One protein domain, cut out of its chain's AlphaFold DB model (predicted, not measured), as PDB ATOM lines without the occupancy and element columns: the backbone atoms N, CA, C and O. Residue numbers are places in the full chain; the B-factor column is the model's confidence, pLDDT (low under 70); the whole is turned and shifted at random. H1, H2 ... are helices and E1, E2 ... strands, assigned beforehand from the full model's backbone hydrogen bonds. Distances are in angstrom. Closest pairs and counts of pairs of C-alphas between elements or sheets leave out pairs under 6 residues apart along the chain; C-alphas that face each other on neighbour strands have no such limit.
ATOM      1  N   PHE A   3     171.016 245.178 284.058       48.12
ATOM      2  CA  PHE A   3     170.553 244.229 285.078       48.12
ATOM      3  C   PHE A   3     171.603 243.191 285.504       48.12
ATOM      4  O   PHE A   3     171.604 242.780 286.658       48.12
ATOM      5  N   THR A   4     172.529 242.793 284.624       61.38
ATOM      6  CA  THR A   4     173.540 241.764 284.927       61.38
ATOM      7  C   THR A   4     174.544 242.202 286.009       61.38
ATOM      8  O   THR A   4     174.666 241.484 287.002       61.38
ATOM      9  N   PRO A   5     175.227 243.368 285.920       61.97
ATOM     10  CA  PRO A   5     176.082 243.843 287.008       61.97
ATOM     11  C   PRO A   5     175.290 244.193 288.275       61.97
ATOM     12  O   PRO A   5     175.806 243.988 289.369       61.97
ATOM     13  N   ILE A   6     174.032 244.645 288.160       64.25
ATOM     14  CA  ILE A   6     173.156 244.870 289.324       64.25
ATOM     15  C   ILE A   6     172.867 243.542 290.045       64.25
ATOM     16  O   ILE A   6     173.019 243.466 291.261       64.25
ATOM     17  N   TYR A   7     172.536 242.472 289.317       62.28
ATOM     18  CA  TYR A   7     172.313 241.140 289.888       62.28
ATOM     19  C   TYR A   7     173.580 240.550 290.525       62.28
ATOM     20  O   TYR A   7     173.524 240.021 291.637       62.28
ATOM     21  N   ILE A   8     174.742 240.701 289.875       67.50
ATOM     22  CA  ILE A   8     176.041 240.300 290.440       67.50
ATOM     23  C   ILE A   8     176.325 241.076 291.736       67.50
ATOM     24  O   ILE A   8     176.686 240.466 292.741       67.50
ATOM     25  N   ALA A   9     176.093 242.394 291.757       63.25
ATOM     26  CA  ALA A   9     176.264 243.219 292.951       63.25
ATOM     27  C   ALA A   9     175.303 242.811 294.082       63.25
ATOM     28  O   ALA A   9     175.744 242.641 295.216       63.25
ATOM     29  N   MET A  10     174.017 242.577 293.794       66.19
ATOM     30  CA  MET A  10     173.048 242.092 294.789       66.19
ATOM     31  C   MET A  10     173.427 240.710 295.339       66.19
ATOM     32  O   MET A  10     173.373 240.499 296.550       66.19
ATOM     33  N   THR A  11     173.884 239.794 294.481       70.75
ATOM     34  CA  THR A  11     174.353 238.455 294.883       70.75
ATOM     35  C   THR A  11     175.597 238.545 295.769       70.75
ATOM     36  O   THR A  11     175.667 237.888 296.812       70.75
ATOM     37  N   PHE A  12     176.559 239.401 295.406       70.50
ATOM     38  CA  PHE A  12     177.755 239.667 296.208       70.50
ATOM     39  C   PHE A  12     177.394 240.278 297.567       70.50
ATOM     40  O   PHE A  12     177.861 239.787 298.592       70.50
ATOM     41  N   ILE A  13     176.503 241.275 297.604       70.50
ATOM     42  CA  ILE A  13     176.023 241.908 298.842       70.50
ATOM     43  C   ILE A  13     175.284 240.894 299.730       70.50
ATOM     44  O   ILE A  13     175.548 240.857 300.931       70.50
ATOM     45  N   LYS A  14     174.413 240.036 299.175       70.19
ATOM     46  CA  LYS A  14     173.722 238.973 299.933       70.19
ATOM     47  C   LYS A  14     174.725 237.970 300.515       70.19
ATOM     48  O   LYS A  14     174.692 237.699 301.713       70.19
ATOM     49  N   THR A  15     175.671 237.492 299.705       73.81
ATOM     50  CA  THR A  15     176.722 236.551 300.142       73.81
ATOM     51  C   THR A  15     177.639 237.161 301.207       73.81
ATOM     52  O   THR A  15     177.980 236.500 302.187       73.81
ATOM     53  N   TRP A  16     178.027 238.430 301.048       74.81
ATOM     54  CA  TRP A  16     178.853 239.157 302.012       74.81
ATOM     55  C   TRP A  16     178.119 239.386 303.337       74.81
ATOM     56  O   TRP A  16     178.691 239.118 304.392       74.81
ATOM     57  N   ARG A  17     176.834 239.775 303.297       71.81
ATOM     58  CA  ARG A  17     175.985 239.896 304.495       71.81
ATOM     59  C   ARG A  17     175.869 238.569 305.245       71.81
ATOM     60  O   ARG A  17     176.127 238.553 306.441       71.81
ATOM     61  N   ILE A  18     175.572 237.461 304.561       73.06
ATOM     62  CA  ILE A  18     175.471 236.130 305.192       73.06
ATOM     63  C   ILE A  18     176.817 235.703 305.809       73.06
ATOM     64  O   ILE A  18     176.843 235.190 306.925       73.06
ATOM     65  N   ARG A  19     177.952 235.965 305.143       73.62
ATOM     66  CA  ARG A  19     179.292 235.677 305.697       73.62
ATOM     67  C   ARG A  19     179.639 236.553 306.909       73.62
ATOM     68  O   ARG A  19     180.198 236.042 307.873       73.62
ATOM     69  N   SER A  20     179.291 237.841 306.885       75.94
ATOM     70  CA  SER A  20     179.474 238.747 308.029       75.94
ATOM     71  C   SER A  20     178.579 238.357 309.210       75.94
ATOM     72  O   SER A  20     179.035 238.365 310.352       75.94
ATOM     73  N   PHE A  21     177.342 237.940 308.934       78.31
ATOM     74  CA  PHE A  21     176.412 237.437 309.938       78.31
ATOM     75  C   PHE A  21     176.920 236.140 310.588       78.31
ATOM     76  O   PHE A  21     176.996 236.057 311.813       78.31
ATOM     77  N   ARG A  22     177.393 235.178 309.781       84.50
ATOM     78  CA  ARG A  22     178.052 233.954 310.262       84.50
ATOM     79  C   ARG A  22     179.226 234.241 311.198       84.50
ATOM     80  O   ARG A  22     179.365 233.568 312.215       84.50
ATOM     81  N   ALA A  23     180.091 235.192 310.841       80.69
ATOM     82  CA  ALA A  23     181.268 235.520 311.645       80.69
ATOM     83  C   ALA A  23     180.873 235.977 313.061       80.69
ATOM     84  O   ALA A  23     181.454 235.504 314.033       80.69
ATOM     85  N   ARG A  24     179.822 236.801 313.173       83.19
ATOM     86  CA  ARG A  24     179.242 237.202 314.463       83.19
ATOM     87  C   ARG A  24     178.634 236.019 315.222       83.19
ATOM     88  O   ARG A  24     178.903 235.869 316.405       83.19
ATOM     89  N   LEU A  25     177.854 235.152 314.565       85.00
ATOM     90  CA  LEU A  25     177.288 233.961 315.224       85.00
ATOM     91  C   LEU A  25     178.374 233.065 315.841       85.00
ATOM     92  O   LEU A  25     178.222 232.624 316.978       85.00
ATOM     93  N   LEU A  26     179.475 232.834 315.118       86.00
ATOM     94  CA  LEU A  26     180.628 232.079 315.619       86.00
ATOM     95  C   LEU A  26     181.255 232.729 316.859       86.00
ATOM     96  O   LEU A  26     181.553 232.028 317.824       86.00
ATOM     97  N   GLU A  27     181.418 234.053 316.851       85.12
ATOM     98  CA  GLU A  27     181.952 234.823 317.978       85.12
ATOM     99  C   GLU A  27     181.103 234.617 319.246       85.12
ATOM    100  O   GLU A  27     181.626 234.157 320.266       85.12
ATOM    101  N   PHE A  28     179.781 234.815 319.171       84.88
ATOM    102  CA  PHE A  28     178.886 234.606 320.319       84.88
ATOM    103  C   PHE A  28     178.857 233.156 320.809       84.88
ATOM    104  O   PHE A  28     178.930 232.914 322.019       84.88
ATOM    105  N   LEU A  29     178.772 232.186 319.896       84.75
ATOM    106  CA  LEU A  29     178.683 230.769 320.257       84.75
ATOM    107  C   LEU A  29     179.997 230.254 320.870       84.75
ATOM    108  O   LEU A  29     179.954 229.472 321.818       84.75
ATOM    109  N   SER A  30     181.153 230.772 320.435       83.88
ATOM    110  CA  SER A  30     182.449 230.490 321.078       83.88
ATOM    111  C   SER A  30     182.548 231.019 322.517       83.88
ATOM    112  O   SER A  30     183.255 230.448 323.346       83.88
ATOM    113  N   GLY A  31     181.802 232.079 322.847       79.88
ATOM    114  CA  GLY A  31     181.807 232.722 324.161       79.88
ATOM    115  C   GLY A  31     180.971 232.022 325.240       79.88
ATOM    116  O   GLY A  31     180.727 232.642 326.281       79.88
ATOM    117  N   ASN A  32     180.501 230.789 325.002       82.88
ATOM    118  CA  ASN A  32     179.465 230.107 325.790       82.88
ATOM    119  C   ASN A  32     178.236 231.010 326.001       82.88
ATOM    120  O   ASN A  32     177.933 231.424 327.126       82.88
ATOM    121  N   THR A  33     177.571 231.358 324.894       90.19
ATOM    122  CA  THR A  33     176.236 231.982 324.884       90.19
ATOM    123  C   THR A  33     175.248 231.125 324.093       90.19
ATOM    124  O   THR A  33     175.634 230.418 323.160       90.19
ATOM    125  N   SER A  34     173.959 231.254 324.407       92.25
ATOM    126  CA  SER A  34     172.889 230.909 323.464       92.25
ATOM    127  C   SER A  34     172.549 232.128 322.610       92.25
ATOM    128  O   SER A  34     172.428 233.232 323.141       92.25
ATOM    129  N   VAL A  35     172.335 231.938 321.309       93.25
ATOM    130  CA  VAL A  35     171.789 232.962 320.407       93.25
ATOM    131  C   VAL A  35     170.321 232.643 320.139       93.25
ATOM    132  O   VAL A  35     169.987 231.495 319.844       93.25
ATOM    133  N   ALA A  36     169.447 233.645 320.215       92.62
ATOM    134  CA  ALA A  36     168.046 233.529 319.824       92.62
ATOM    135  C   ALA A  36     167.655 234.574 318.776       92.62
ATOM    136  O   ALA A  36     168.089 235.724 318.805       92.62
ATOM    137  N   PHE A  37     166.786 234.137 317.874       92.44
ATOM    138  CA  PHE A  37     166.078 234.910 316.873       92.44
ATOM    139  C   PHE A  37     164.602 234.840 317.249       92.44
ATOM    140  O   PHE A  37     164.055 233.742 317.353       92.44
ATOM    141  N   CYS A  38     163.956 235.981 317.459       88.75
ATOM    142  CA  CYS A  38     162.570 236.043 317.920       88.75
ATOM    143  C   CYS A  38     161.778 237.008 317.043       88.75
ATOM    144  O   CYS A  38     162.238 238.132 316.810       88.75
ATOM    145  N   LYS A  39     160.572 236.621 316.614       86.38
ATOM    146  CA  LYS A  39     159.600 237.597 316.116       86.38
ATOM    147  C   LYS A  39     159.091 238.439 317.289       86.38
ATOM    148  O   LYS A  39     158.933 237.946 318.408       86.38
ATOM    149  N   VAL A  40     158.874 239.724 317.040       76.50
ATOM    150  CA  VAL A  40     158.325 240.682 318.002       76.50
ATOM    151  C   VAL A  40     156.899 240.993 317.559       76.50
ATOM    152  O   VAL A  40     156.732 241.538 316.470       76.50
ATOM    153  N   PRO A  41     155.863 240.666 318.349       67.81
ATOM    154  CA  PRO A  41     154.510 241.080 318.011       67.81
ATOM    155  C   PRO A  41     154.386 242.589 318.246       67.81
ATOM    156  O   PRO A  41     154.634 243.059 319.357       67.81
ATOM    157  N   GLU A  42     153.984 243.345 317.222       61.03
ATOM    158  CA  GLU A  42     153.947 244.819 317.264       61.03
ATOM    159  C   GLU A  42     153.039 245.385 318.375       61.03
ATOM    160  O   GLU A  42     153.247 246.505 318.832       61.03
ATOM    161  N   ASN A  43     152.071 244.588 318.847       54.50
ATOM    162  CA  ASN A  43     151.098 244.946 319.884       54.50
ATOM    163  C   ASN A  43     151.274 244.155 321.203       54.50
ATOM    164  O   ASN A  43     150.330 244.041 321.986       54.50
ATOM    165  N   ALA A  44     152.445 243.561 321.460       56.72
ATOM    166  CA  ALA A  44     152.672 242.792 322.686       56.72
ATOM    167  C   ALA A  44     152.753 243.695 323.935       56.72
ATOM    168  O   ALA A  44     153.714 244.443 324.110       56.72
ATOM    169  N   ALA A  45     151.770 243.578 324.836       48.41
ATOM    170  CA  ALA A  45     151.768 244.269 326.131       48.41
ATOM    171  C   ALA A  45     152.884 243.784 327.083       48.41
ATOM    172  O   ALA A  45     153.326 244.530 327.955       48.41
ATOM    173  N   GLU A  46     153.364 242.552 326.896       54.44
ATOM    174  CA  GLU A  46     154.541 242.000 327.570       54.44
ATOM    175  C   GLU A  46     155.713 241.905 326.585       54.44
ATOM    176  O   GLU A  46     155.554 241.454 325.450       54.44
ATOM    177  N   THR A  47     156.926 242.260 327.015       58.44
ATOM    178  CA  THR A  47     158.122 242.021 326.197       58.44
ATOM    179  C   THR A  47     158.339 240.514 326.006       58.44
ATOM    180  O   THR A  47     158.445 239.811 327.016       58.44
ATOM    181  N   PRO A  48     158.469 239.994 324.766       64.69
ATOM    182  CA  PRO A  48     158.630 238.559 324.534       64.69
ATOM    183  C   PRO A  48     159.870 238.014 325.253       64.69
ATOM    184  O   PRO A  48     160.927 238.649 325.249       64.69
ATOM    185  N   THR A  49     159.736 236.835 325.873       75.38
ATOM    186  CA  THR A  49     160.788 236.254 326.718       75.38
ATOM    187  C   THR A  49     162.064 236.002 325.924       75.38
ATOM    188  O   THR A  49     162.024 235.460 324.812       75.38
ATOM    189  N   LEU A  50     163.201 236.380 326.521       82.19
ATOM    190  CA  LEU A  50     164.526 236.280 325.910       82.19
ATOM    191  C   LEU A  50     164.819 234.845 325.444       82.19
ATOM    192  O   LEU A  50     165.158 234.633 324.285       82.19
ATOM    193  N   SER A  51     164.576 233.875 326.325       89.62
ATOM    194  CA  SER A  51     164.644 232.440 326.041       89.62
ATOM    195  C   SER A  51     163.249 231.834 325.817       89.62
ATOM    196  O   SER A  51     162.234 232.373 326.283       89.62
ATOM    197  N   SER A  52     163.202 230.705 325.108       90.19
ATOM    198  CA  SER A  52     162.037 229.824 324.986       90.19
ATOM    199  C   SER A  52     161.525 229.349 326.349       90.19
ATOM    200  O   SER A  52     162.300 229.036 327.253       90.19
ATOM    201  N   LYS A  53     160.202 229.197 326.479       90.62
ATOM    202  CA  LYS A  53     159.563 228.595 327.666       90.62
ATOM    203  C   LYS A  53     159.837 227.085 327.808       90.62
ATOM    204  O   LYS A  53     159.485 226.526 328.839       90.62
ATOM    205  N   LEU A  54     160.446 226.449 326.801       90.31
ATOM    206  CA  LEU A  54     160.809 225.025 326.772       90.31
ATOM    207  C   LEU A  54     162.235 224.745 327.277       90.31
ATOM    208  O   LEU A  54     162.621 223.587 327.424       90.31
ATOM    209  N   CYS A  55     163.032 225.783 327.535       91.12
ATOM    210  CA  CYS A  55     164.308 225.626 328.224       91.12
ATOM    211  C   CYS A  55     164.087 225.387 329.728       91.12
ATOM    212  O   CYS A  55     163.068 225.784 330.289       91.12
ATOM    213  N   THR A  56     165.063 224.788 330.412       88.38
ATOM    214  CA  THR A  56     164.970 224.459 331.849       88.38
ATOM    215  C   THR A  56     165.152 225.663 332.781       88.38
ATOM    216  O   THR A  56     164.728 225.626 333.932       88.38
ATOM    217  N   SER A  57     165.779 226.748 332.310       81.94
ATOM    218  CA  SER A  57     166.103 227.935 333.124       81.94
ATOM    219  C   SER A  57     165.872 229.292 332.417       81.94
ATOM    220  O   SER A  57     166.699 230.201 332.527       81.94
ATOM    221  N   PRO A  58     164.733 229.512 331.727       84.62
ATOM    222  CA  PRO A  58     164.547 230.655 330.829       84.62
ATOM    223  C   PRO A  58     164.406 231.997 331.553       84.62
ATOM    224  O   PRO A  58     164.645 233.042 330.957       84.62
ATOM    225  N   LYS A  59     164.052 231.975 332.846       85.56
ATOM    226  CA  LYS A  59     164.040 233.155 333.728       85.56
ATOM    227  C   LYS A  59     165.443 233.586 334.175       85.56
ATOM    228  O   LYS A  59     165.609 234.718 334.609       85.56
ATOM    229  N   ASN A  60     166.437 232.702 334.056       85.31
ATOM    230  CA  ASN A  60     167.825 232.969 334.437       85.31
ATOM    231  C   ASN A  60     168.644 233.509 333.249       85.31
ATOM    232  O   ASN A  60     169.804 233.878 333.423       85.31
ATOM    233  N   ALA A  61     168.056 233.532 332.048       87.31
ATOM    234  CA  ALA A  61     168.669 234.073 330.847       87.31
ATOM    235  C   ALA A  61     168.706 235.609 330.907       87.31
ATOM    236  O   ALA A  61     167.659 236.257 330.893       87.31
ATOM    237  N   TYR A  62     169.905 236.192 330.914       87.12
ATOM    238  CA  TYR A  62     170.109 237.632 330.758       87.12
ATOM    239  C   TYR A  62     170.716 237.959 329.391       87.12
ATOM    240  O   TYR A  62     171.500 237.188 328.832       87.12
ATOM    241  N   LEU A  63     170.331 239.116 328.849       87.19
ATOM    242  CA  LEU A  63     170.817 239.629 327.570       87.19
ATOM    243  C   LEU A  63     172.310 239.960 327.682       87.19
ATOM    244  O   LEU A  63     172.711 240.688 328.588       87.19
ATOM    245  N   CYS A  64     173.121 239.434 326.765       84.19
ATOM    246  CA  CYS A  64     174.544 239.760 326.656       84.19
ATOM    247  C   CYS A  64     174.799 240.779 325.544       84.19
ATOM    248  O   CYS A  64     175.461 241.781 325.791       84.19
ATOM    249  N   ASP A  65     174.249 240.544 324.350       81.94
ATOM    250  CA  ASP A  65     174.329 241.474 323.221       81.94
ATOM    251  C   ASP A  65     173.076 241.388 322.331       81.94
ATOM    252  O   ASP A  65     172.384 240.365 322.291       81.94
ATOM    253  N   LEU A  66     172.788 242.469 321.611       81.25
ATOM    254  CA  LEU A  66     171.641 242.650 320.725       81.25
ATOM    255  C   LEU A  66     172.157 242.874 319.295       81.25
ATOM    256  O   LEU A  66     172.421 243.999 318.876       81.25
ATOM    257  N   LEU A  67     172.312 241.773 318.555       72.19
ATOM    258  CA  LEU A  67     172.925 241.737 317.225       72.19
ATOM    259  C   LEU A  67     172.114 242.514 316.181       72.19
ATOM    260  O   LEU A  67     172.699 243.088 315.259       72.19
ATOM    261  N   ASP A  68     170.785 242.460 316.304       69.88
ATOM    262  CA  ASP A  68     169.831 243.177 315.460       69.88
ATOM    263  C   ASP A  68     168.508 243.407 316.216       69.88
ATOM    264  O   ASP A  68     168.081 242.584 317.038       69.88
ATOM    265  N   TYR A  69     167.855 244.526 315.918       65.50
ATOM    266  CA  TYR A  69     166.546 244.905 316.436       65.50
ATOM    267  C   TYR A  69     165.788 245.655 315.338       65.50
ATOM    268  O   TYR A  69     166.102 246.802 315.009       65.50
ATOM    269  N   THR A  70     164.736 245.028 314.826       70.12
ATOM    270  CA  THR A  70     163.713 245.669 313.998       70.12
ATOM    271  C   THR A  70     162.387 245.703 314.764       70.12
ATOM    272  O   THR A  70     162.266 245.140 315.855       70.12
ATOM    273  N   ASN A  71     161.361 246.345 314.201       65.25
ATOM    274  CA  ASN A  71     160.022 246.330 314.799       65.25
ATOM    275  C   ASN A  71     159.414 244.914 314.859       65.25
ATOM    276  O   ASN A  71     158.614 244.650 315.748       65.25
ATOM    277  N   ALA A  72     159.817 244.020 313.948       73.94
ATOM    278  CA  ALA A  72     159.246 242.682 313.782       73.94
ATOM    279  C   ALA A  72     160.182 241.539 314.218       73.94
ATOM    280  O   ALA A  72     159.718 240.421 314.430       73.94
ATOM    281  N   THR A  73     161.491 241.779 314.361       83.06
ATOM    282  CA  THR A  73     162.498 240.747 314.670       83.06
ATOM    283  C   THR A  73     163.569 241.245 315.641       83.06
ATOM    284  O   THR A  73     164.008 242.391 315.584       83.06
ATOM    285  N   ARG A  74     164.027 240.360 316.531       85.06
ATOM    286  CA  ARG A  74     165.189 240.559 317.413       85.06
ATOM    287  C   ARG A  74     166.164 239.406 317.234       85.06
ATOM    288  O   ARG A  74     165.729 238.256 317.172       85.06
ATOM    289  N   ILE A  75     167.458 239.712 317.229       88.12
ATOM    290  CA  ILE A  75     168.533 238.721 317.338       88.12
ATOM    291  C   ILE A  75     169.381 239.085 318.555       88.12
ATOM    292  O   ILE A  75     169.908 240.195 318.635       88.12
ATOM    293  N   CYS A  76     169.533 238.166 319.500       88.25
ATOM    294  CA  CYS A  76     170.240 238.412 320.754       88.25
ATOM    295  C   CYS A  76     171.108 237.227 321.178       88.25
ATOM    296  O   CYS A  76     170.784 236.074 320.895       88.25
ATOM    297  N   SER A  77     172.192 237.512 321.900       90.75
ATOM    298  CA  SER A  77     172.948 236.515 322.661       90.75
ATOM    299  C   SER A  77     172.592 236.605 324.148       90.75
ATOM    300  O   SER A  77     172.281 237.684 324.665       90.75
ATOM    301  N   MET A  78     172.608 235.472 324.848       92.31
ATOM    302  CA  MET A  78     172.237 235.380 326.261       92.31
ATOM    303  C   MET A  78     173.108 234.393 327.036       92.31
ATOM    304  O   MET A  78     173.636 233.427 326.473       92.31
ATOM    305  N   LYS A  79     173.203 234.612 328.350       90.06
ATOM    306  CA  LYS A  79     173.829 233.693 329.310       90.06
ATOM    307  C   LYS A  79     172.877 233.389 330.474       90.06
ATOM    308  O   LYS A  79     172.041 234.235 330.785       90.06
ATOM    309  N   PRO A  80     173.000 232.220 331.132       90.56
ATOM    310  CA  PRO A  80     173.855 231.083 330.759       90.56
ATOM    311  C   PRO A  80     173.374 230.400 329.463       90.56
ATOM    312  O   PRO A  80     172.292 230.721 328.964       90.56
ATOM    313  N   ASN A  81     174.159 229.453 328.931       90.75
ATOM    314  CA  ASN A  81     173.709 228.582 327.837       90.75
ATOM    315  C   ASN A  81     172.356 227.959 328.193       90.75
ATOM    316  O   ASN A  81     172.165 227.435 329.291       90.75
ATOM    317  N   GLN A  82     171.410 228.044 327.265       93.69
ATOM    318  CA  GLN A  82     170.048 227.584 327.483       93.69
ATOM    319  C   GLN A  82     169.953 226.095 327.172       93.69
ATOM    320  O   GLN A  82     170.261 225.663 326.063       93.69
ATOM    321  N   CYS A  83     169.536 225.311 328.162       93.75
ATOM    322  CA  CYS A  83     169.431 223.861 328.057       93.75
ATOM    323  C   CYS A  83     167.967 223.426 327.907       93.75
ATOM    324  O   CYS A  83     167.082 224.006 328.540       93.75
ATOM    325  N   ILE A  84     167.720 222.400 327.093       95.25
ATOM    326  CA  ILE A  84     166.445 221.679 326.993       95.25
ATOM    327  C   ILE A  84     166.653 220.271 327.561       95.25
ATOM    328  O   ILE A  84     167.638 219.603 327.234       95.25
ATOM    329  N   GLU A  85     165.727 219.807 328.400       93.88
ATOM    330  CA  GLU A  85     165.613 218.384 328.730       93.88
ATOM    331  C   GLU A  85     164.698 217.701 327.704       93.88
ATOM    332  O   GLU A  85     163.656 218.240 327.347       93.88
ATOM    333  N   LEU A  86     165.115 216.538 327.197       93.75
ATOM    334  CA  LEU A  86     164.401 215.769 326.172       93.75
ATOM    335  C   LEU A  86     163.606 214.580 326.734       93.75
ATOM    336  O   LEU A  86     162.939 213.881 325.972       93.75
ATOM    337  N   SER A  87     163.647 214.345 328.050       90.44
ATOM    338  CA  SER A  87     162.984 213.219 328.736       90.44
ATOM    339  C   SER A  87     161.468 213.133 328.501       90.44
ATOM    340  O   SER A  87     160.881 212.056 328.635       90.44
ATOM    341  N   ASP A  88     160.853 214.257 328.139       90.56
ATOM    342  CA  ASP A  88     159.437 214.508 327.857       90.56
ATOM    343  C   ASP A  88     159.176 214.883 326.372       90.56
ATOM    344  O   ASP A  88     158.112 215.394 326.020       90.56
ATOM    345  N   TRP A  89     160.133 214.621 325.472       92.62
ATOM    346  CA  TRP A  89     160.012 214.860 324.023       92.62
ATOM    347  C   TRP A  89     159.845 213.556 323.235       92.62
ATOM    348  O   TRP A  89     160.261 212.481 323.682       92.62
ATOM    349  N   VAL A  90     159.279 213.652 322.029       88.88
ATOM    350  CA  VAL A  90     159.187 212.546 321.061       88.88
ATOM    351  C   VAL A  90     160.406 212.590 320.136       88.88
ATOM    352  O   VAL A  90     160.769 213.649 319.634       88.88
ATOM    353  N   SER A  91     161.055 211.455 319.875       87.69
ATOM    354  CA  SER A  91     162.185 211.395 318.936       87.69
ATOM    355  C   SER A  91     161.726 211.359 317.475       87.69
ATOM    356  O   SER A  91     160.760 210.674 317.137       87.69
ATOM    357  N   CYS A  92     162.493 212.008 316.596       80.62
ATOM    358  CA  CYS A  92     162.351 211.930 315.138       80.62
ATOM    359  C   CYS A  92     162.828 210.586 314.535       80.62
ATOM    360  O   CYS A  92     162.659 210.341 313.339       80.62
ATOM    361  N   ALA A  93     163.440 209.706 315.337       65.06
ATOM    362  CA  ALA A  93     163.953 208.419 314.875       65.06
ATOM    363  C   ALA A  93     162.817 207.486 314.401       65.06
ATOM    364  O   ALA A  93     161.995 207.019 315.193       65.06
ATOM    365  N   GLY A  94     162.809 207.175 313.099       54.19
ATOM    366  CA  GLY A  94     161.786 206.345 312.451       54.19
ATOM    367  C   GLY A  94     160.669 207.123 311.740       54.19
ATOM    368  O   GLY A  94     159.585 206.555 311.554       54.19
ATOM    369  N   GLY A  95     160.932 208.385 311.373       56.50
ATOM    370  CA  GLY A  95     160.101 209.252 310.528       56.50
ATOM    371  C   GLY A  95     159.833 210.613 311.181       56.50
ATOM    372  O   GLY A  95     159.478 210.663 312.360       56.50
ATOM    373  N   LEU A  96     159.975 211.715 310.434       59.44
ATOM    374  CA  LEU A  96     159.626 213.045 310.950       59.44
ATOM    375  C   LEU A  96     158.101 213.203 311.017       59.44
ATOM    376  O   LEU A  96     157.401 212.664 310.156       59.44
ATOM    377  N   PRO A  97     157.573 214.037 311.932       57.47
ATOM    378  CA  PRO A  97     156.173 214.445 311.874       57.47
ATOM    379  C   PRO A  97     155.833 215.213 310.586       57.47
ATOM    380  O   PRO A  97     154.660 215.298 310.252       57.47
ATOM    381  N   THR A 107     177.984 215.419 306.920       57.50
ATOM    382  CA  THR A 107     179.041 215.343 307.941       57.50
ATOM    383  C   THR A 107     179.442 216.739 308.427       57.50
ATOM    384  O   THR A 107     179.454 217.673 307.627       57.50
ATOM    385  N   ASP A 108     179.813 216.834 309.706       65.94
ATOM    386  CA  ASP A 108     179.882 218.047 310.539       65.94
ATOM    387  C   ASP A 108     178.492 218.661 310.829       65.94
ATOM    388  O   ASP A 108     177.842 219.274 309.975       65.94
ATOM    389  N   LEU A 109     178.037 218.463 312.074       76.56
ATOM    390  CA  LEU A 109     176.819 219.013 312.679       76.56
ATOM    391  C   LEU A 109     177.155 219.437 314.117       76.56
ATOM    392  O   LEU A 109     177.175 218.606 315.027       76.56
ATOM    393  N   ASP A 110     177.415 220.728 314.304       83.00
ATOM    394  CA  ASP A 110     178.111 221.243 315.493       83.00
ATOM    395  C   ASP A 110     177.200 222.003 316.473       83.00
ATOM    396  O   ASP A 110     177.638 222.371 317.562       83.00
ATOM    397  N   VAL A 111     175.951 222.291 316.085       90.69
ATOM    398  CA  VAL A 111     175.036 223.155 316.846       90.69
ATOM    399  C   VAL A 111     173.657 222.513 316.984       90.69
ATOM    400  O   VAL A 111     173.003 222.192 315.989       90.69
ATOM    401  N   ASP A 112     173.193 222.388 318.226       93.94
ATOM    402  CA  ASP A 112     171.811 222.047 318.563       93.94
ATOM    403  C   ASP A 112     170.929 223.310 318.541       93.94
ATOM    404  O   ASP A 112     171.260 224.343 319.136       93.94
ATOM    405  N   VAL A 113     169.796 223.247 317.836       95.44
ATOM    406  CA  VAL A 113     168.902 224.388 317.585       95.44
ATOM    407  C   VAL A 113     167.447 224.004 317.813       95.44
ATOM    408  O   VAL A 113     166.937 223.067 317.205       95.44
ATOM    409  N   LEU A 114     166.758 224.781 318.643       96.00
ATOM    410  CA  LEU A 114     165.307 224.791 318.769       96.00
ATOM    411  C   LEU A 114     164.689 225.684 317.682       96.00
ATOM    412  O   LEU A 114     165.047 226.858 317.567       96.00
ATOM    413  N   LEU A 115     163.708 225.154 316.957       95.06
ATOM    414  CA  LEU A 115     162.708 225.925 316.221       95.06
ATOM    415  C   LEU A 115     161.389 225.922 317.001       95.06
ATOM    416  O   LEU A 115     160.924 224.856 317.410       95.06
ATOM    417  N   GLU A 116     160.761 227.087 317.153       94.62
ATOM    418  CA  GLU A 116     159.351 227.212 317.545       94.62
ATOM    419  C   GLU A 116     158.554 227.707 316.334       94.62
ATOM    420  O   GLU A 116     158.865 228.763 315.773       94.62
ATOM    421  N   CYS A 117     157.531 226.951 315.938       93.00
ATOM    422  CA  CYS A 117     156.653 227.255 314.808       93.00
ATOM    423  C   CYS A 117     155.206 227.396 315.290       93.00
ATOM    424  O   CYS A 117     154.787 226.698 316.221       93.00
ATOM    425  N   GLU A 118     154.427 228.261 314.646       91.62
ATOM    426  CA  GLU A 118     152.978 228.304 314.869       91.62
ATOM    427  C   GLU A 118     152.336 226.995 314.375       91.62
ATOM    428  O   GLU A 118     152.871 226.304 313.505       91.62
ATOM    429  N   MET A 119     151.193 226.619 314.954       87.75
ATOM    430  CA  MET A 119     150.449 225.422 314.533       87.75
ATOM    431  C   MET A 119     149.329 225.728 313.530       87.75
ATOM    432  O   MET A 119     148.464 224.878 313.313       87.75
ATOM    433  N   GLU A 120     149.354 226.908 312.915       87.81
ATOM    434  CA  GLU A 120     148.432 227.350 311.868       87.81
ATOM    435  C   GLU A 120     149.243 227.595 310.577       87.81
ATOM    436  O   GLU A 120     150.260 228.292 310.634       87.81
ATOM    437  N   PRO A 121     148.880 226.984 309.429       84.69
ATOM    438  CA  PRO A 121     149.606 227.168 308.171       84.69
ATOM    439  C   PRO A 121     149.488 228.601 307.644       84.69
ATOM    440  O   PRO A 121     148.420 229.212 307.691       84.69
ATOM    441  N   HIS A 122     150.572 229.138 307.086       80.69
ATOM    442  CA  HIS A 122     150.568 230.493 306.548       80.69
ATOM    443  C   HIS A 122     150.022 230.532 305.115       80.69
ATOM    444  O   HIS A 122     150.762 230.344 304.150       80.69
ATOM    445  N   GLU A 123     148.722 230.787 304.955       71.62
ATOM    446  CA  GLU A 123     148.058 230.597 303.658       71.62
ATOM    447  C   GLU A 123     148.647 231.390 302.486       71.62
ATOM    448  O   GLU A 123     148.666 230.876 301.365       71.62
ATOM    449  N   ALA A 124     149.186 232.585 302.743       63.50
ATOM    450  CA  ALA A 124     149.736 233.473 301.721       63.50
ATOM    451  C   ALA A 124     151.106 233.042 301.151       63.50
ATOM    452  O   ALA A 124     151.553 233.628 300.164       63.50
ATOM    453  N   SER A 125     151.783 232.036 301.724       60.50
ATOM    454  CA  SER A 125     153.126 231.648 301.271       60.50
ATOM    455  C   SER A 125     153.112 230.957 299.902       60.50
ATOM    456  O   SER A 125     152.492 229.899 299.745       60.50
ATOM    457  N   SER A 126     153.880 231.477 298.942       58.66
ATOM    458  CA  SER A 126     154.260 230.727 297.742       58.66
ATOM    459  C   SER A 126     155.175 229.550 298.103       58.66
ATOM    460  O   SER A 126     155.979 229.633 299.032       58.66
ATOM    461  N   HIS A 127     155.089 228.451 297.345       60.22
ATOM    462  CA  HIS A 127     155.914 227.261 297.593       60.22
ATOM    463  C   HIS A 127     157.425 227.542 297.508       60.22
ATOM    464  O   HIS A 127     158.192 226.935 298.250       60.22
ATOM    465  N   ASP A 128     157.842 228.508 296.683       58.59
ATOM    466  CA  ASP A 128     159.248 228.908 296.511       58.59
ATOM    467  C   ASP A 128     159.889 229.511 297.780       58.59
ATOM    468  O   ASP A 128     161.116 229.578 297.878       58.59
ATOM    469  N   ASN A 129     159.078 229.945 298.754       71.81
ATOM    470  CA  ASN A 129     159.538 230.521 300.025       71.81
ATOM    471  C   ASN A 129     159.637 229.486 301.168       71.81
ATOM    472  O   ASN A 129     160.059 229.841 302.271       71.81
ATOM    473  N   ILE A 130     159.251 228.226 300.938       81.88
ATOM    474  CA  ILE A 130     159.233 227.178 301.969       81.88
ATOM    475  C   ILE A 130     160.616 226.521 302.077       81.88
ATOM    476  O   ILE A 130     161.123 225.945 301.114       81.88
ATOM    477  N   MET A 131     161.229 226.561 303.263       82.81
ATOM    478  CA  MET A 131     162.481 225.853 303.542       82.81
ATOM    479  C   MET A 131     162.204 224.438 304.060       82.81
ATOM    480  O   MET A 131     161.750 224.265 305.190       82.81
ATOM    481  N   ALA A 132     162.532 223.429 303.252       83.75
ATOM    482  CA  ALA A 132     162.446 222.029 303.659       83.75
ATOM    483  C   ALA A 132     163.395 221.733 304.834       83.75
ATOM    484  O   ALA A 132     164.579 222.097 304.801       83.75
ATOM    485  N   LEU A 133     162.883 221.076 305.877       84.69
ATOM    486  CA  LEU A 133     163.572 220.916 307.160       84.69
ATOM    487  C   LEU A 133     164.859 220.080 307.051       84.69
ATOM    488  O   LEU A 133     165.819 220.332 307.779       84.69
ATOM    489  N   ASP A 134     164.915 219.131 306.112       79.56
ATOM    490  CA  ASP A 134     166.098 218.298 305.856       79.56
ATOM    491  C   ASP A 134     167.264 219.075 305.211       79.56
ATOM    492  O   ASP A 134     168.426 218.702 305.382       79.56
ATOM    493  N   THR A 135     166.991 220.211 304.559       79.56
ATOM    494  CA  THR A 135     168.037 221.132 304.075       79.56
ATOM    495  C   THR A 135     168.677 221.951 305.200       79.56
ATOM    496  O   THR A 135     169.811 222.419 305.058       79.56
ATOM    497  N   MET A 136     167.984 222.105 306.337       83.25
ATOM    498  CA  MET A 136     168.494 222.830 307.504       83.25
ATOM    499  C   MET A 136     169.435 221.972 308.353       83.25
ATOM    500  O   MET A 136     170.450 222.475 308.829       83.25
ATOM    501  N   GLY A 137     169.112 220.694 308.554       85.25
ATOM    502  CA  GLY A 137     169.881 219.801 309.416       85.25
ATOM    503  C   GLY A 137     169.143 218.502 309.735       85.25
ATOM    504  O   GLY A 137     168.130 218.182 309.123       85.25
ATOM    505  N   LEU A 138     169.649 217.752 310.715       86.69
ATOM    506  CA  LEU A 138     169.049 216.506 311.192       86.69
ATOM    507  C   LEU A 138     168.049 216.782 312.327       86.69
ATOM    508  O   LEU A 138     168.479 217.205 313.404       86.69
ATOM    509  N   PRO A 139     166.748 216.486 312.180       87.25
ATOM    510  CA  PRO A 139     165.813 216.583 313.294       87.25
ATOM    511  C   PRO A 139     166.047 215.471 314.323       87.25
ATOM    512  O   PRO A 139     166.118 214.292 313.981       87.25
ATOM    513  N   VAL A 140     166.135 215.845 315.599       89.50
ATOM    514  CA  VAL A 140     166.448 214.948 316.726       89.50
ATOM    515  C   VAL A 140     165.182 214.568 317.494       89.50
ATOM    516  O   VAL A 140     164.915 213.386 317.750       89.50
ATOM    517  N   ALA A 141     164.395 215.579 317.860       91.88
ATOM    518  CA  ALA A 141     163.204 215.451 318.687       91.88
ATOM    519  C   ALA A 141     162.185 216.555 318.379       91.88
ATOM    520  O   ALA A 141     162.535 217.602 317.834       91.88
ATOM    521  N   TRP A 142     160.932 216.334 318.764       92.81
ATOM    522  CA  TRP A 142     159.848 217.306 318.650       92.81
ATOM    523  C   TRP A 142     158.874 217.216 319.834       92.81
ATOM    524  O   TRP A 142     158.786 216.192 320.520       92.81
ATOM    525  N   LYS A 143     158.143 218.309 320.063       92.50
ATOM    526  CA  LYS A 143     157.078 218.434 321.066       92.50
ATOM    527  C   LYS A 143     156.006 219.389 320.532       92.50
ATOM    528  O   LYS A 143     156.339 220.418 319.950       92.50
ATOM    529  N   ALA A 144     154.728 219.061 320.693       91.88
ATOM    530  CA  ALA A 144     153.616 219.852 320.160       91.88
ATOM    531  C   ALA A 144     152.638 220.269 321.267       91.88
ATOM    532  O   ALA A 144     152.070 219.426 321.962       91.88
ATOM    533  N   GLY A 145     152.414 221.577 321.394       88.81
ATOM    534  CA  GLY A 145     151.512 222.179 322.378       88.81
ATOM    535  C   GLY A 145     150.684 223.299 321.750       88.81
ATOM    536  O   GLY A 145     149.876 223.050 320.852       88.81
ATOM    537  N   SER A 146     150.896 224.535 322.209       87.62
ATOM    538  CA  SER A 146     150.431 225.741 321.502       87.62
ATOM    539  C   SER A 146     151.254 226.024 320.238       87.62
ATOM    540  O   SER A 146     150.722 226.535 319.262       87.62
ATOM    541  N   HIS A 147     152.535 225.655 320.261       91.75
ATOM    542  CA  HIS A 147     153.490 225.746 319.158       91.75
ATOM    543  C   HIS A 147     153.952 224.331 318.778       91.75
ATOM    544  O   HIS A 147     153.893 223.417 319.613       91.75
ATOM    545  N   LEU A 148     154.453 224.154 317.554       93.19
ATOM    546  CA  LEU A 148     155.281 222.999 317.214       93.19
ATOM    547  C   LEU A 148     156.741 223.346 317.509       93.19
ATOM    548  O   LEU A 148     157.312 224.246 316.893       93.19
ATOM    549  N   ALA A 149     157.338 222.621 318.446       94.75
ATOM    550  CA  ALA A 149     158.741 222.738 318.797       94.75
ATOM    551  C   ALA A 149     159.537 221.588 318.173       94.75
ATOM    552  O   ALA A 149     159.161 220.420 318.314       94.75
ATOM    553  N   ILE A 150     160.639 221.908 317.495       94.06
ATOM    554  CA  ILE A 150     161.513 220.933 316.830       94.06
ATOM    555  C   ILE A 150     162.962 221.221 317.217       94.06
ATOM    556  O   ILE A 150     163.420 222.354 317.102       94.06
ATOM    557  N   VAL A 151     163.690 220.192 317.642       94.19
ATOM    558  CA  VAL A 151     165.136 220.252 317.874       94.19
ATOM    559  C   VAL A 151     165.864 219.691 316.656       94.19
ATOM    560  O   VAL A 151     165.643 218.542 316.265       94.19
ATOM    561  N   LEU A 152     166.749 220.500 316.077       92.12
ATOM    562  CA  LEU A 152     167.618 220.179 314.949       92.12
ATOM    563  C   LEU A 152     169.085 220.135 315.380       92.12
ATOM    564  O   LEU A 152     169.533 220.993 316.138       92.12
ATOM    565  N   LYS A 153     169.856 219.219 314.790       90.94
ATOM    566  CA  LYS A 153     171.317 219.311 314.695       90.94
ATOM    567  C   LYS A 153     171.698 219.908 313.350       90.94
ATOM    568  O   LYS A 153     171.364 219.349 312.308       90.94
ATOM    569  N   THR A 154     172.391 221.038 313.377       90.44
ATOM    570  CA  THR A 154     172.789 221.822 312.200       90.44
ATOM    571  C   THR A 154     174.272 222.180 312.274       90.44
ATOM    572  O   THR A 154     174.870 222.222 313.346       90.44
ATOM    573  N   ASN A 155     174.871 222.482 311.126       89.00
ATOM    574  CA  ASN A 155     176.134 223.212 311.073       89.00
ATOM    575  C   ASN A 155     175.894 224.733 311.097       89.00
ATOM    576  O   ASN A 155     174.761 225.225 311.032       89.00
ATOM    577  N   MET A 156     176.988 225.484 311.199       86.38
ATOM    578  CA  MET A 156     176.968 226.944 311.243       86.38
ATOM    579  C   MET A 156     176.471 227.574 309.929       86.38
ATOM    580  O   MET A 156     175.826 228.621 309.954       86.38
ATOM    581  N   GLU A 157     176.766 226.959 308.780       84.19
ATOM    582  CA  GLU A 157     176.310 227.388 307.455       84.19
ATOM    583  C   GLU A 157     174.781 227.456 307.379       84.19
ATOM    584  O   GLU A 157     174.240 228.526 307.091       84.19
ATOM    585  N   SER A 158     174.091 226.349 307.665       86.38
ATOM    586  CA  SER A 158     172.628 226.277 307.577       86.38
ATOM    587  C   SER A 158     171.945 227.162 308.622       86.38
ATOM    588  O   SER A 158     171.005 227.879 308.279       86.38
ATOM    589  N   LEU A 159     172.476 227.239 309.852       89.88
ATOM    590  CA  LEU A 159     172.004 228.190 310.870       89.88
ATOM    591  C   LEU A 159     172.141 229.652 310.405       89.88
ATOM    592  O   LEU A 159     171.228 230.454 310.603       89.88
ATOM    593  N   SER A 160     173.251 230.006 309.748       86.88
ATOM    594  CA  SER A 160     173.470 231.365 309.230       86.88
ATOM    595  C   SER A 160     172.493 231.728 308.106       86.88
ATOM    596  O   SER A 160     172.091 232.885 308.004       86.88
ATOM    597  N   VAL A 161     172.102 230.759 307.268       85.00
ATOM    598  CA  VAL A 161     171.110 230.960 306.196       85.00
ATOM    599  C   VAL A 161     169.692 231.046 306.762       85.00
ATOM    600  O   VAL A 161     168.978 231.992 306.437       85.00
ATOM    601  N   ALA A 162     169.302 230.124 307.646       88.12
ATOM    602  CA  ALA A 162     167.997 230.138 308.308       88.12
ATOM    603  C   ALA A 162     167.787 231.432 309.111       88.12
ATOM    604  O   ALA A 162     166.772 232.109 308.954       88.12
ATOM    605  N   GLY A 163     168.792 231.836 309.892       87.00
ATOM    606  CA  GLY A 163     168.785 233.093 310.635       87.00
ATOM    607  C   GLY A 163     168.700 234.335 309.743       87.00
ATOM    608  O   GLY A 163     167.965 235.267 310.058       87.00
ATOM    609  N   PHE A 164     169.392 234.348 308.598       83.50
ATOM    610  CA  PHE A 164     169.291 235.450 307.635       83.50
ATOM    611  C   PHE A 164     167.904 235.522 306.971       83.50
ATOM    612  O   PHE A 164     167.370 236.615 306.792       83.50
ATOM    613  N   ASN A 165     167.300 234.376 306.644       84.12
ATOM    614  CA  ASN A 165     165.945 234.317 306.090       84.12
ATOM    615  C   ASN A 165     164.891 234.755 307.124       84.12
ATOM    616  O   ASN A 165     163.996 235.519 306.785       84.12
ATOM    617  N   PHE A 166     165.052 234.374 308.395       87.44
ATOM    618  CA  PHE A 166     164.205 234.820 309.511       87.44
ATOM    619  C   PHE A 166     164.186 236.347 309.673       87.44
ATOM    620  O   PHE A 166     163.130 236.944 309.868       87.44
ATOM    621  N   VAL A 167     165.341 237.001 309.523       82.12
ATOM    622  CA  VAL A 167     165.452 238.474 309.524       82.12
ATOM    623  C   VAL A 167     164.837 239.100 308.263       82.12
ATOM    624  O   VAL A 167     164.429 240.258 308.291       82.12
ATOM    625  N   GLY A 168     164.713 238.333 307.175       77.12
ATOM    626  CA  GLY A 168     164.048 238.737 305.934       77.12
ATOM    627  C   GLY A 168     162.529 238.938 306.038       77.12
ATOM    628  O   GLY A 168     161.945 239.465 305.096       77.12
ATOM    629  N   GLY A 169     161.905 238.562 307.162       72.88
ATOM    630  CA  GLY A 169     160.488 238.788 307.477       72.88
ATOM    631  C   GLY A 169     159.678 237.492 307.535       72.88
ATOM    632  O   GLY A 169     159.072 237.177 308.561       72.88
ATOM    633  N   GLU A 170     159.733 236.700 306.465       72.69
ATOM    634  CA  GLU A 170     159.060 235.405 306.367       72.69
ATOM    635  C   GLU A 170     160.078 234.264 306.349       72.69
ATOM    636  O   GLU A 170     160.859 234.104 305.413       72.69
ATOM    637  N   PHE A 171     160.046 233.444 307.401       87.12
ATOM    638  CA  PHE A 171     160.722 232.156 307.441       87.12
ATOM    639  C   PHE A 171     159.696 231.080 307.774       87.12
ATOM    640  O   PHE A 171     159.030 231.141 308.811       87.12
ATOM    641  N   ILE A 172     159.528 230.159 306.831       88.75
ATOM    642  CA  ILE A 172     158.426 229.206 306.755       88.75
ATOM    643  C   ILE A 172     159.037 227.853 306.392       88.75
ATOM    644  O   ILE A 172     159.860 227.780 305.476       88.75
ATOM    645  N   ILE A 173     158.661 226.804 307.118       88.75
ATOM    646  CA  ILE A 173     159.124 225.429 306.882       88.75
ATOM    647  C   ILE A 173     157.990 224.548 306.340       88.75
ATOM    648  O   ILE A 173     156.885 225.033 306.078       88.75
ATOM    649  N   ASP A 174     158.283 223.260 306.141       84.56
ATOM    650  CA  ASP A 174     157.357 222.238 305.635       84.56
ATOM    651  C   ASP A 174     155.922 222.388 306.168       84.56
ATOM    652  O   ASP A 174     155.707 222.647 307.351       84.56
ATOM    653  N   HIS A 175     154.937 222.178 305.287       82.81
ATOM    654  CA  HIS A 175     153.494 222.374 305.544       82.81
ATOM    655  C   HIS A 175     153.077 223.832 305.806       82.81
ATOM    656  O   HIS A 175     152.100 224.090 306.505       82.81
ATOM    657  N   LYS A 176     153.801 224.785 305.198       85.88
ATOM    658  CA  LYS A 176     153.611 226.243 305.324       85.88
ATOM    659  C   LYS A 176     153.700 226.758 306.774       85.88
ATOM    660  O   LYS A 176     153.084 227.771 307.097       85.88
ATOM    661  N   LEU A 177     154.429 226.089 307.668       89.00
ATOM    662  CA  LEU A 177     154.459 226.460 309.090       89.00
ATOM    663  C   LEU A 177     155.406 227.649 309.322       89.00
ATOM    664  O   LEU A 177     156.612 227.511 309.083       89.00
ATOM    665  N   PRO A 178     154.920 228.816 309.783       90.75
ATOM    666  CA  PRO A 178     155.778 229.969 310.006       90.75
ATOM    667  C   PRO A 178     156.566 229.801 311.310       90.75
ATOM    668  O   PRO A 178     156.028 229.493 312.378       90.75
ATOM    669  N   VAL A 179     157.873 230.040 311.230       92.12
ATOM    670  CA  VAL A 179     158.777 229.998 312.383       92.12
ATOM    671  C   VAL A 179     158.682 231.327 313.138       92.12
ATOM    672  O   VAL A 179     158.734 232.403 312.530       92.12
ATOM    673  N   VAL A 180     158.557 231.265 314.464       91.88
ATOM    674  CA  VAL A 180     158.486 232.433 315.366       91.88
ATOM    675  C   VAL A 180     159.699 232.569 316.279       91.88
ATOM    676  O   VAL A 180     160.009 233.685 316.709       91.88
ATOM    677  N   ARG A 181     160.429 231.471 316.515       93.00
ATOM    678  CA  ARG A 181     161.728 231.484 317.199       93.00
ATOM    679  C   ARG A 181     162.708 230.497 316.571       93.00
ATOM    680  O   ARG A 181     162.338 229.369 316.255       93.00
ATOM    681  N   ILE A 182     163.969 230.908 316.477       94.94
ATOM    682  CA  ILE A 182     165.133 230.026 316.306       94.94
ATOM    683  C   ILE A 182     166.030 230.261 317.524       94.94
ATOM    684  O   ILE A 182     166.306 231.413 317.845       94.94
ATOM    685  N   GLN A 183     166.492 229.227 318.222       94.94
ATOM    686  CA  GLN A 183     167.350 229.398 319.400       94.94
ATOM    687  C   GLN A 183     168.402 228.291 319.494       94.94
ATOM    688  O   GLN A 183     168.059 227.113 319.484       94.94
ATOM    689  N   THR A 184     169.680 228.653 319.628       95.25
ATOM    690  CA  THR A 184     170.748 227.677 319.886       95.25
ATOM    691  C   THR A 184     170.699 227.228 321.344       95.25
ATOM    692  O   THR A 184     170.590 228.045 322.267       95.25
ATOM    693  N   VAL A 185     170.764 225.921 321.566       95.12
ATOM    694  CA  VAL A 185     170.552 225.301 322.880       95.12
ATOM    695  C   VAL A 185     171.600 224.232 323.163       95.12
ATOM    696  O   VAL A 185     172.327 223.800 322.277       95.12
ATOM    697  N   GLN A 186     171.675 223.802 324.416       93.88
ATOM    698  CA  GLN A 186     172.287 222.533 324.800       93.88
ATOM    699  C   GLN A 186     171.178 221.510 325.066       93.88
ATOM    700  O   GLN A 186     170.084 221.875 325.503       93.88
ATOM    701  N   LEU A 187     171.445 220.234 324.794       93.88
ATOM    702  CA  LEU A 187     170.481 219.149 324.988       93.88
ATOM    703  C   LEU A 187     170.882 218.267 326.171       93.88
ATOM    704  O   LEU A 187     172.062 217.989 326.385       93.88
ATOM    705  N   SER A 188     169.886 217.801 326.917       93.50
ATOM    706  CA  SER A 188     170.049 216.892 328.054       93.50
ATOM    707  C   SER A 188     168.955 215.819 328.070       93.50
ATOM    708  O   SER A 188     167.856 216.031 327.561       93.50
ATOM    709  N   GLY A 189     169.257 214.646 328.633       89.38
ATOM    710  CA  GLY A 189     168.369 213.479 328.572       89.38
ATOM    711  C   GLY A 189     168.288 212.838 327.177       89.38
ATOM    712  O   GLY A 189     169.037 213.186 326.267       89.38
ATOM    713  N   GLU A 190     167.371 211.880 327.012       89.25
ATOM    714  CA  GLU A 190     167.099 211.209 325.731       89.25
ATOM    715  C   GLU A 190     165.608 211.320 325.360       89.25
ATOM    716  O   GLU A 190     164.760 211.065 326.222       89.25
ATOM    717  N   PRO A 191     165.265 211.620 324.092       90.06
ATOM    718  CA  PRO A 191     163.882 211.679 323.633       90.06
ATOM    719  C   PRO A 191     163.244 210.291 323.503       90.06
ATOM    720  O   PRO A 191     163.876 209.303 323.114       90.06
ATOM    721  N   ASN A 192     161.941 210.219 323.763       85.56
ATOM    722  CA  ASN A 192     161.170 208.982 323.708       85.56
ATOM    723  C   ASN A 192     161.031 208.516 322.254       85.56
ATOM    724  O   ASN A 192     160.383 209.162 321.429       85.56
ATOM    725  N   LYS A 193     161.639 207.371 321.935       81.44
ATOM    726  CA  LYS A 193     161.622 206.780 320.590       81.44
ATOM    727  C   LYS A 193     160.182 206.506 320.153       81.44
ATOM    728  O   LYS A 193     159.472 205.769 320.830       81.44
TER     729      LYS A 193
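This is residues 3 to 97 and 107 to 193 of the 537 residues of the protein "(diamondback moth) hypothetical protein" of Plutella xylostella (UniProt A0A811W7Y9). One strongly twisted sheet of eight strands has helix H3 packed along it, over E1 and E8, and the long helix H1 packs on H3 with residues 18 to 26 while residues 3 to 13 stick out as an arm. E8 runs through the middle of the sheet, with E1, E3 and E2 to one side, E5, E7 and E6 to the other, and short E4 beside its last residues. The printed part has 182 residues with three named helices and eight named strands, in the order H1 E1 E2 E3 E4 E5 H2 E6 E7 H3 E8. The class is mixed, helices and strands; the branched sheet is antiparallel but for the parallel pair E4 and E8. The whole is compact, radius of gyration of the C-alphas 16.3 A, spanning 54 by 41 by 36 A.

Begin at H1, residues 3 to 30, which only grazes the sheet, with residues 21 to 29. Next find E1, residues 34 to 39, antiparallel to E3, residues 73 to 79: N 36 and O 76 are 2.9 A apart, within hydrogen-bond range. E2, residues 62 to 69, bends by 73 degrees at residue 65 and forms a hairpin with E3; N 64 and O 77 are 2.9 A apart. E8, residues 177 to 188, bends by 77 degrees at residue 180; E1, at N 37 to O 182, 2.8 A, and E4, residues 83 to 85, at N 84 to O 186, 2.9 A, lie on one side of it. On the other side is E5, residues 111 to 118, with N 114 and O 183 2.8 A apart. E7, residues 147 to 154, is antiparallel to E5, at N 113 to O 152, 2.8 A, and forms a hairpin with edge strand E6, residues 138 to 144, at N 140 to O 151, 2.8 A. H3, residues 156 to 167, has a height over the sheet of 8.8 A and runs along the strands, at 19 degrees to E8 on the local plane. H1 touches H3 at a steep tilt of 67 degrees, opposite ways; their closest C-alphas, Arg 22 and Ser 160, are 5.4 A apart. H2, residues 133 to 136, only grazes the sheet and touches H3, the closest C-alphas being Met 136 and Ser 158, 5.4 A. In H1 and H3 every O i to N i+4 pair is within hydrogen-bond range; H2 is too short for one.

Find C-alpha 3 at (170.553, 244.229, 285.078); from there H1 runs 40.3 A to C-alpha 30. E5 covers 22.7 A and E7 20.9 A; H3 covers 16.4 A. E8 runs 26.3 A, ending at C-alpha 188, (170.049, 216.892, 328.054).

The C-alphas farthest apart, Phe 3 and Ser 87, are 54.1 A apart. Residues 98 to 106 are not printed; C-alphas 97 and 107 across this cut are 23.2 A apart. E1 to E2 and E5 to H2 are long links. Mean pLDDT of the printed part is 81.8; 31 residues are under 70, among them 3 to 10 and 41 to 48.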